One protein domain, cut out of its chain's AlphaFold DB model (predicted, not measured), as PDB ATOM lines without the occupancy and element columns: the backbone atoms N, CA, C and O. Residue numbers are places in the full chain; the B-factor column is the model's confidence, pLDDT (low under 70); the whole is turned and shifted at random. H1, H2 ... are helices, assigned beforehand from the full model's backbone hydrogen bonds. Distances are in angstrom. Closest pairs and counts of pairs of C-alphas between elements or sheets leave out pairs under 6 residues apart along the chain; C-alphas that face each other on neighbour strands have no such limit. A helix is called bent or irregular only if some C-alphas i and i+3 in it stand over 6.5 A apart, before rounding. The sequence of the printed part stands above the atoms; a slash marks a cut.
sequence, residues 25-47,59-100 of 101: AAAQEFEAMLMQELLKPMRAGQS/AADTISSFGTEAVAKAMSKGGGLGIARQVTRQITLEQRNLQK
ATOM      1  N   ALA A  25     117.508  82.050  84.137       88.50
ATOM      2  CA  ALA A  25     117.789  82.855  82.950       88.50
ATOM      3  C   ALA A  25     119.109  82.438  82.277       88.50
ATOM      4  O   ALA A  25     119.120  82.120  81.092       88.50
ATOM      5  N   ALA A  26     120.194  82.315  83.046       92.50
ATOM      6  CA  ALA A  26     121.489  81.879  82.520       92.50
ATOM      7  C   ALA A  26     121.441  80.458  81.922       92.50
ATOM      8  O   ALA A  26     122.055  80.184  80.892       92.50
ATOM      9  N   ALA A  27     120.688  79.543  82.538       92.62
ATOM     10  CA  ALA A  27     120.532  78.183  82.032       92.62
ATOM     11  C   ALA A  27     119.742  78.140  80.708       92.62
ATOM     12  O   ALA A  27     120.045  77.318  79.842       92.62
ATOM     13  N   GLN A  28     118.754  79.026  80.539       91.94
ATOM     14  CA  GLN A  28     118.012  79.195  79.284       91.94
ATOM     15  C   GLN A  28     118.882  79.814  78.184       91.94
ATOM     16  O   GLN A  28     118.856  79.341  77.050       91.94
ATOM     17  N   GLU A  29     119.687  80.825  78.513       91.94
ATOM     18  CA  GLU A  29     120.644  81.432  77.576       91.94
ATOM     19  C   GLU A  29     121.674  80.411  77.083       91.94
ATOM     20  O   GLU A  29     121.940  80.324  75.884       91.94
ATOM     21  N   PHE A  30     122.189  79.570  77.982       93.31
ATOM     22  CA  PHE A  30     123.078  78.468  77.620       93.31
ATOM     23  C   PHE A  30     122.425  77.497  76.625       93.31
ATOM     24  O   PHE A  30     123.033  77.134  75.618       93.31
ATOM     25  N   GLU A  31     121.180  77.090  76.882       90.06
ATOM     26  CA  GLU A  31     120.431  76.208  75.983       90.06
ATOM     27  C   GLU A  31     120.203  76.852  74.608       90.06
ATOM     28  O   GLU A  31     120.357  76.182  73.585       90.06
ATOM     29  N   ALA A  32     119.919  78.154  74.564       89.31
ATOM     30  CA  ALA A  32     119.783  78.890  73.314       89.31
ATOM     31  C   ALA A  32     121.099  78.923  72.518       89.31
ATOM     32  O   ALA A  32     121.092  78.639  71.320       89.31
ATOM     33  N   MET A  33     122.230  79.207  73.171       91.62
ATOM     34  CA  MET A  33     123.552  79.192  72.529       91.62
ATOM     35  C   MET A  33     123.923  77.796  72.015       91.62
ATOM     36  O   MET A  33     124.433  77.659  70.904       91.62
ATOM     37  N   LEU A  34     123.616  76.747  72.782       89.31
ATOM     38  CA  LEU A  34     123.829  75.363  72.360       89.31
ATOM     39  C   LEU A  34     122.994  75.023  71.121       89.31
ATOM     40  O   LEU A  34     123.516  74.454  70.166       89.31
ATOM     41  N   MET A  35     121.711  75.394  71.106       85.50
ATOM     42  CA  MET A  35     120.858  75.197  69.932       85.50
ATOM     43  C   MET A  35     121.382  75.968  68.719       85.50
ATOM     44  O   MET A  35     121.373  75.434  67.615       85.50
ATOM     45  N   GLN A  36     121.875  77.193  68.907       85.31
ATOM     46  CA  GLN A  36     122.507  77.949  67.828       85.31
ATOM     47  C   GLN A  36     123.725  77.211  67.264       85.31
ATOM     48  O   GLN A  36     123.847  77.121  66.045       85.31
ATOM     49  N   GLU A  37     124.583  76.644  68.115       87.81
ATOM     50  CA  GLU A  37     125.750  75.872  67.672       87.81
ATOM     51  C   GLU A  37     125.349  74.611  66.900       87.81
ATOM     52  O   GLU A  37     125.899  74.337  65.837       87.81
ATOM     53  N   LEU A  38     124.339  73.885  67.386       81.38
ATOM     54  CA  LEU A  38     123.820  72.683  66.729       81.38
ATOM     55  C   LEU A  38     123.162  72.987  65.373       81.38
ATOM     56  O   LEU A  38     123.227  72.167  64.461       81.38
ATOM     57  N   LEU A  39     122.556  74.167  65.219       79.38
ATOM     58  CA  LEU A  39     121.895  74.590  63.982       79.38
ATOM     59  C   LEU A  39     122.848  75.229  62.955       79.38
ATOM     60  O   LEU A  39     122.480  75.350  61.784       79.38
ATOM     61  N   LYS A  40     124.066  75.638  63.341       77.38
ATOM     62  CA  LYS A  40     125.080  76.168  62.406       77.38
ATOM     63  C   LYS A  40     125.383  75.234  61.224       77.38
ATOM     64  O   LYS A  40     125.296  75.720  60.095       77.38
ATOM     65  N   PRO A  41     125.697  73.935  61.420       71.81
ATOM     66  CA  PRO A  41     125.963  73.029  60.299       71.81
ATOM     67  C   PRO A  41     124.742  72.856  59.384       71.81
ATOM     68  O   PRO A  41     124.895  72.752  58.171       71.81
ATOM     69  N   MET A  42     123.525  72.936  59.931       66.81
ATOM     70  CA  MET A  42     122.290  72.872  59.140       66.81
ATOM     71  C   MET A  42     122.076  74.120  58.272       66.81
ATOM     72  O   MET A  42     121.656  74.010  57.123       66.81
ATOM     73  N   ARG A  43     122.403  75.320  58.780       62.50
ATOM     74  CA  ARG A  43     122.359  76.556  57.972       62.50
ATOM     75  C   ARG A  43     123.428  76.582  56.885       62.50
ATOM     76  O   ARG A  43     123.150  77.109  55.813       62.50
ATOM     77  N   ALA A  44     124.609  76.025  57.147       58.59
ATOM     78  CA  ALA A  44     125.690  75.962  56.165       58.59
ATOM     79  C   ALA A  44     125.301  75.122  54.932       58.59
ATOM     80  O   ALA A  44     125.572  75.540  53.808       58.59
ATOM     81  N   GLY A  45     124.576  74.013  55.129       55.19
ATOM     82  CA  GLY A  45     124.014  73.217  54.029       55.19
ATOM     83  C   GLY A  45     122.935  73.953  53.221       55.19
ATOM     84  O   GLY A  45     122.840  73.782  52.010       55.19
ATOM     85  N   GLN A  46     122.164  74.847  53.851       51.66
ATOM     86  CA  GLN A  46     121.086  75.580  53.175       51.66
ATOM     87  C   GLN A  46     121.566  76.801  52.372       51.66
ATOM     88  O   GLN A  46     120.918  77.182  51.399       51.66
ATOM     89  N   SER A  47     122.714  77.396  52.715       49.25
ATOM     90  CA  SER A  47     123.361  78.424  51.880       49.25
ATOM     91  C   SER A  47     124.005  77.873  50.602       49.25
ATOM     92  O   SER A  47     124.291  78.654  49.702       49.25
ATOM     93  N   ALA A  59     125.666  62.205  54.412       58.81
ATOM     94  CA  ALA A  59     125.789  62.341  55.860       58.81
ATOM     95  C   ALA A  59     125.302  63.713  56.361       58.81
ATOM     96  O   ALA A  59     124.632  63.775  57.396       58.81
ATOM     97  N   ALA A  60     125.572  64.791  55.618       61.19
ATOM     98  CA  ALA A  60     125.098  66.136  55.936       61.19
ATOM     99  C   ALA A  60     123.568  66.244  55.824       61.19
ATOM    100  O   ALA A  60     122.927  66.791  56.726       61.19
ATOM    101  N   ASP A  61     122.963  65.634  54.800       64.56
ATOM    102  CA  ASP A  61     121.500  65.562  54.647       64.56
ATOM    103  C   ASP A  61     120.832  64.735  55.761       64.56
ATOM    104  O   ASP A  61     119.775  65.104  56.291       64.56
ATOM    105  N   THR A  62     121.465  63.639  56.190       67.56
ATOM    106  CA  THR A  62     120.966  62.804  57.299       67.56
ATOM    107  C   THR A  62     121.057  63.532  58.645       67.56
ATOM    108  O   THR A  62     120.112  63.508  59.435       67.56
ATOM    109  N   ILE A  63     122.167  64.230  58.911       69.19
ATOM    110  CA  ILE A  63     122.330  65.058  60.116       69.19
ATOM    111  C   ILE A  63     121.339  66.222  60.118       69.19
ATOM    112  O   ILE A  63     120.746  66.516  61.156       69.19
ATOM    113  N   SER A  64     121.130  66.863  58.967       71.75
ATOM    114  CA  SER A  64     120.202  67.985  58.837       71.75
ATOM    115  C   SER A  64     118.754  67.558  59.066       71.75
ATOM    116  O   SER A  64     118.045  68.167  59.870       71.75
ATOM    117  N   SER A  65     118.316  66.466  58.438       70.56
ATOM    118  CA  SER A  65     116.961  65.929  58.619       70.56
ATOM    119  C   SER A  65     116.708  65.458  60.055       70.56
ATOM    120  O   SER A  65     115.716  65.869  60.663       70.56
ATOM    121  N   PHE A  66     117.634  64.693  60.645       75.94
ATOM    122  CA  PHE A  66     117.526  64.243  62.037       75.94
ATOM    123  C   PHE A  66     117.570  65.411  63.036       75.94
ATOM    124  O   PHE A  66     116.778  65.455  63.980       75.94
ATOM    125  N   GLY A  67     118.453  66.390  62.813       75.50
ATOM    126  CA  GLY A  67     118.548  67.605  63.623       75.50
ATOM    127  C   GLY A  67     117.270  68.443  63.561       75.50
ATOM    128  O   GLY A  67     116.757  68.862  64.601       75.50
ATOM    129  N   THR A  68     116.698  68.612  62.365       76.75
ATOM    130  CA  THR A  68     115.428  69.331  62.167       76.75
ATOM    131  C   THR A  68     114.285  68.647  62.909       76.75
ATOM    132  O   THR A  68     113.537  69.308  63.631       76.75
ATOM    133  N   GLU A  69     114.154  67.323  62.777       80.69
ATOM    134  CA  GLU A  69     113.093  66.564  63.441       80.69
ATOM    135  C   GLU A  69     113.236  66.614  64.969       80.69
ATOM    136  O   GLU A  69     112.257  66.856  65.682       80.69
ATOM    137  N   ALA A  70     114.457  66.442  65.487       77.75
ATOM    138  CA  ALA A  70     114.738  66.509  66.917       77.75
ATOM    139  C   ALA A  70     114.379  67.885  67.503       77.75
ATOM    140  O   ALA A  70     113.711  67.956  68.540       77.75
ATOM    141  N   VAL A  71     114.750  68.971  66.817       77.31
ATOM    142  CA  VAL A  71     114.411  70.343  67.222       77.31
ATOM    143  C   VAL A  71     112.903  70.580  67.152       77.31
ATOM    144  O   VAL A  71     112.320  71.049  68.130       77.31
ATOM    145  N   ALA A  72     112.237  70.196  66.060       80.75
ATOM    146  CA  ALA A  72     110.788  70.352  65.908       80.75
ATOM    147  C   ALA A  72     110.010  69.596  66.999       80.75
ATOM    148  O   ALA A  72     109.063  70.122  67.592       80.75
ATOM    149  N   LYS A  73     110.445  68.377  67.331       77.94
ATOM    150  CA  LYS A  73     109.857  67.554  68.393       77.94
ATOM    151  C   LYS A  73     110.088  68.151  69.781       77.94
ATOM    152  O   LYS A  73     109.178  68.119  70.609       77.94
ATOM    153  N   ALA A  74     111.270  68.709  70.036       74.62
ATOM    154  CA  ALA A  74     111.593  69.394  71.287       74.62
ATOM    155  C   ALA A  74     110.763  70.681  71.458       74.62
ATOM    156  O   ALA A  74     110.176  70.913  72.519       74.62
ATOM    157  N   MET A  75     110.615  71.466  70.386       77.19
ATOM    158  CA  MET A  75     109.741  72.642  70.357       77.19
ATOM    159  C   MET A  75     108.276  72.264  70.606       77.19
ATOM    160  O   MET A  75     107.641  72.863  71.471       77.19
ATOM    161  N   SER A  76     107.764  71.229  69.928       78.06
ATOM    162  CA  SER A  76     106.385  70.741  70.080       78.06
ATOM    163  C   SER A  76     106.071  70.241  71.495       78.06
ATOM    164  O   SER A  76     104.960  70.443  71.981       78.06
ATOM    165  N   LYS A  77     107.029  69.589  72.165       70.81
ATOM    166  CA  LYS A  77     106.805  68.984  73.486       70.81
ATOM    167  C   LYS A  77     107.051  69.923  74.667       70.81
ATOM    168  O   LYS A  77     106.537  69.646  75.748       70.81
ATOM    169  N   GLY A  78     107.839  70.987  74.513       64.88
ATOM    170  CA  GLY A  78     108.213  71.798  75.677       64.88
ATOM    171  C   GLY A  78     108.997  73.080  75.421       64.88
ATOM    172  O   GLY A  78     109.490  73.656  76.390       64.88
ATOM    173  N   GLY A  79     109.114  73.534  74.168       72.62
ATOM    174  CA  GLY A  79     109.773  74.801  73.835       72.62
ATOM    175  C   GLY A  79     111.306  74.814  73.961       72.62
ATOM    176  O   GLY A  79     111.874  75.899  73.995       72.62
ATOM    177  N   GLY A  80     111.974  73.651  74.032       82.19
ATOM    178  CA  GLY A  80     113.440  73.530  74.165       82.19
ATOM    179  C   GLY A  80     113.915  72.087  74.409       82.19
ATOM    180  O   GLY A  80     113.091  71.173  74.481       82.19
ATOM    181  N   LEU A  81     115.231  71.868  74.550       88.00
ATOM    182  CA  LEU A  81     115.852  70.549  74.794       88.00
ATOM    183  C   LEU A  81     115.688  70.064  76.252       88.00
ATOM    184  O   LEU A  81     115.845  68.878  76.537       88.00
ATOM    185  N   GLY A  82     115.364  70.963  77.183       87.88
ATOM    186  CA  GLY A  82     115.224  70.685  78.614       87.88
ATOM    187  C   GLY A  82     116.533  70.784  79.405       87.88
ATOM    188  O   GLY A  82     116.525  70.559  80.620       87.88
ATOM    189  N   ILE A  83     117.638  71.172  78.764       91.56
ATOM    190  CA  ILE A  83     118.963  71.267  79.391       91.56
ATOM    191  C   ILE A  83     118.950  72.336  80.488       91.56
ATOM    192  O   ILE A  83     119.428  72.089  81.597       91.56
ATOM    193  N   ALA A  84     118.302  73.479  80.235       90.25
ATOM    194  CA  ALA A  84     118.185  74.566  81.202       90.25
ATOM    195  C   ALA A  84     117.548  74.106  82.527       90.25
ATOM    196  O   ALA A  84     117.993  74.466  83.623       90.25
ATOM    197  N   ARG A  85     116.522  73.246  82.439       90.31
ATOM    198  CA  ARG A  85     115.823  72.685  83.607       90.31
ATOM    199  C   ARG A  85     116.721  71.732  84.386       90.31
ATOM    200  O   ARG A  85     116.693  71.739  85.617       90.31
ATOM    201  N   GLN A  86     117.505  70.921  83.682       92.38
ATOM    202  CA  GLN A  86     118.408  69.960  84.303       92.38
ATOM    203  C   GLN A  86     119.574  70.658  85.009       92.38
ATOM    204  O   GLN A  86     119.843  70.344  86.166       92.38
ATOM    205  N   VAL A  87     120.187  71.657  84.367       92.00
ATOM    206  CA  VAL A  87     121.237  72.500  84.963       92.00
ATOM    207  C   VAL A  87     120.711  73.209  86.209       92.00
ATOM    208  O   VAL A  87     121.308  73.100  87.280       92.00
ATOM    209  N   THR A  88     119.539  73.846  86.107       90.94
ATOM    210  CA  THR A  88     118.904  74.524  87.246       90.94
ATOM    211  C   THR A  88     118.681  73.572  88.412       90.94
ATOM    212  O   THR A  88     119.021  73.893  89.552       90.94
ATOM    213  N   ARG A  89     118.151  72.375  88.140       92.06
ATOM    214  CA  ARG A  89     117.911  71.361  89.169       92.06
ATOM    215  C   ARG A  89     119.209  70.925  89.844       92.06
ATOM    216  O   ARG A  89     119.231  70.879  91.068       92.06
ATOM    217  N   GLN A  90     120.254  70.613  89.078       92.94
ATOM    218  CA  GLN A  90     121.515  70.116  89.636       92.94
ATOM    219  C   GLN A  90     122.198  71.165  90.510       92.94
ATOM    220  O   GLN A  90     122.485  70.890  91.671       92.94
ATOM    221  N   ILE A  91     122.343  72.399  90.019       90.56
ATOM    222  CA  ILE A  91     122.981  73.465  90.801       90.56
ATOM    223  C   ILE A  91     122.156  73.788  92.055       90.56
ATOM    224  O   ILE A  91     122.716  73.979  93.131       90.56
ATOM    225  N   THR A  92     120.823  73.791  91.962       88.81
ATOM    226  CA  THR A  92     119.962  73.996  93.141       88.81
ATOM    227  C   THR A  92     120.136  72.879  94.179       88.81
ATOM    228  O   THR A  92     120.132  73.141  95.383       88.81
ATOM    229  N   LEU A  93     120.288  71.625  93.736       89.50
ATOM    230  CA  LEU A  93     120.545  70.489  94.624       89.50
ATOM    231  C   LEU A  93     121.923  70.597  95.287       89.50
ATOM    232  O   LEU A  93     122.022  70.418  96.499       89.50
ATOM    233  N   GLU A  94     122.962  70.942  94.528       88.38
ATOM    234  CA  GLU A  94     124.315  71.144  95.056       88.38
ATOM    235  C   GLU A  94     124.373  72.296  96.062       88.38
ATOM    236  O   GLU A  94     124.895  72.120  97.161       88.38
ATOM    237  N   GLN A  95     123.753  73.440  95.756       85.06
ATOM    238  CA  GLN A  95     123.660  74.569  96.687       85.06
ATOM    239  C   GLN A  95     122.976  74.176  97.998       85.06
ATOM    240  O   GLN A  95     123.410  74.597  99.069       85.06
ATOM    241  N   ARG A  96     121.934  73.340  97.938       84.81
ATOM    242  CA  ARG A  96     121.266  72.823  99.137       84.81
ATOM    243  C   ARG A  96     122.166  71.881  99.938       84.81
ATOM    244  O   ARG A  96     122.095  71.891 101.162       84.81
ATOM    245  N   ASN A  97     122.971  71.056  99.277       85.56
ATOM    246  CA  ASN A  97     123.881  70.128  99.954       85.56
ATOM    247  C   ASN A  97     125.033  70.872 100.646       85.56
ATOM    248  O   ASN A  97     125.392  70.521 101.767       85.56
ATOM    249  N   LEU A  98     125.543  71.939 100.027       80.06
ATOM    250  CA  LEU A  98     126.582  72.798 100.603       80.06
ATOM    251  C   LEU A  98     126.092  73.594 101.821       80.06
ATOM    252  O   LEU A  98     126.870  73.845 102.727       80.06
ATOM    253  N   GLN A  99     124.808  73.953 101.881       73.62
ATOM    254  CA  GLN A  99     124.218  74.647 103.037       73.62
ATOM    255  C   GLN A  99     123.957  73.737 104.250       73.62
ATOM    256  O   GLN A  99     123.614  74.229 105.322       73.62
ATOM    257  N   LYS A 100     124.048  72.412 104.081       65.06
ATOM    258  CA  LYS A 100     123.796  71.422 105.142       65.06
ATOM    259  C   LYS A 100     125.067  70.925 105.837       65.06
ATOM    260  O   LYS A 100     124.943  70.134 106.771       65.06
TER     261      LYS A 100
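AT A GLANCE: This is residues 25 to 47 and 59 to 100 of the 101 residues of the protein "Rod binding protein" of Granulicella sp. GAS466 (UniProt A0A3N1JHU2). H1 and H2 make a narrow V, meeting where H1 ends and H2 begins; after H2 the chain folds back to the other end of H1, and H3 starts there, its residues 89 to 98 sticking out as an arm with 99 and 100. The printed part has 65 residues, with three named helices in the order H1, H2, H3 and no named strand: all helix. It is loose, with a radius of gyration of the C-alphas of 15.5 A, spanning 52 by 21 by 20 A.

HOW THE PARTS SIT: H1, residues 25 to 46, has a kink of 36 degrees near residue 40, and is irregular, but only just: C-alphas 38 and 41 are 6.8 A apart. With residues 38 to 45 alone it touches H2, residues 59 to 78; the closest C-alphas, of Met 42 and Ser 64, are 5.3 A apart. They run opposite ways at a shallow tilt of 34 degrees, only just short of steep. With residues 27 to 31 alone, H1 touches residues 83 to 88 of H3, residues 83 to 98; the closest C-alphas, of Ala 27 and Ala 84, are 4.4 A apart. These run opposite ways at a shallow tilt of 31 degrees. H2 and H3 are apart. Every O i to N i+4 pair is within hydrogen-bond range in H2 and H3, and 16 of 18 in H1.

IN THESE COORDINATES: H1 begins at C-alpha 25 (117.789, 82.855, 82.950) and is 30.8 A long; H2 is 28.1 A. H3, 22.6 A, ends at C-alpha 98 (126.582, 72.798, 100.603).

THE WHOLE: The C-alphas farthest apart, of Ser 47 and Lys 100, are 53.7 A apart. Residues 48 to 58 are cut out; C-alphas 47 and 59 are 16.7 A apart. The link from H2 to H3 is tight. The pLDDT is under 70 at residues 42 to 47, 59 to 63, 78 and 100.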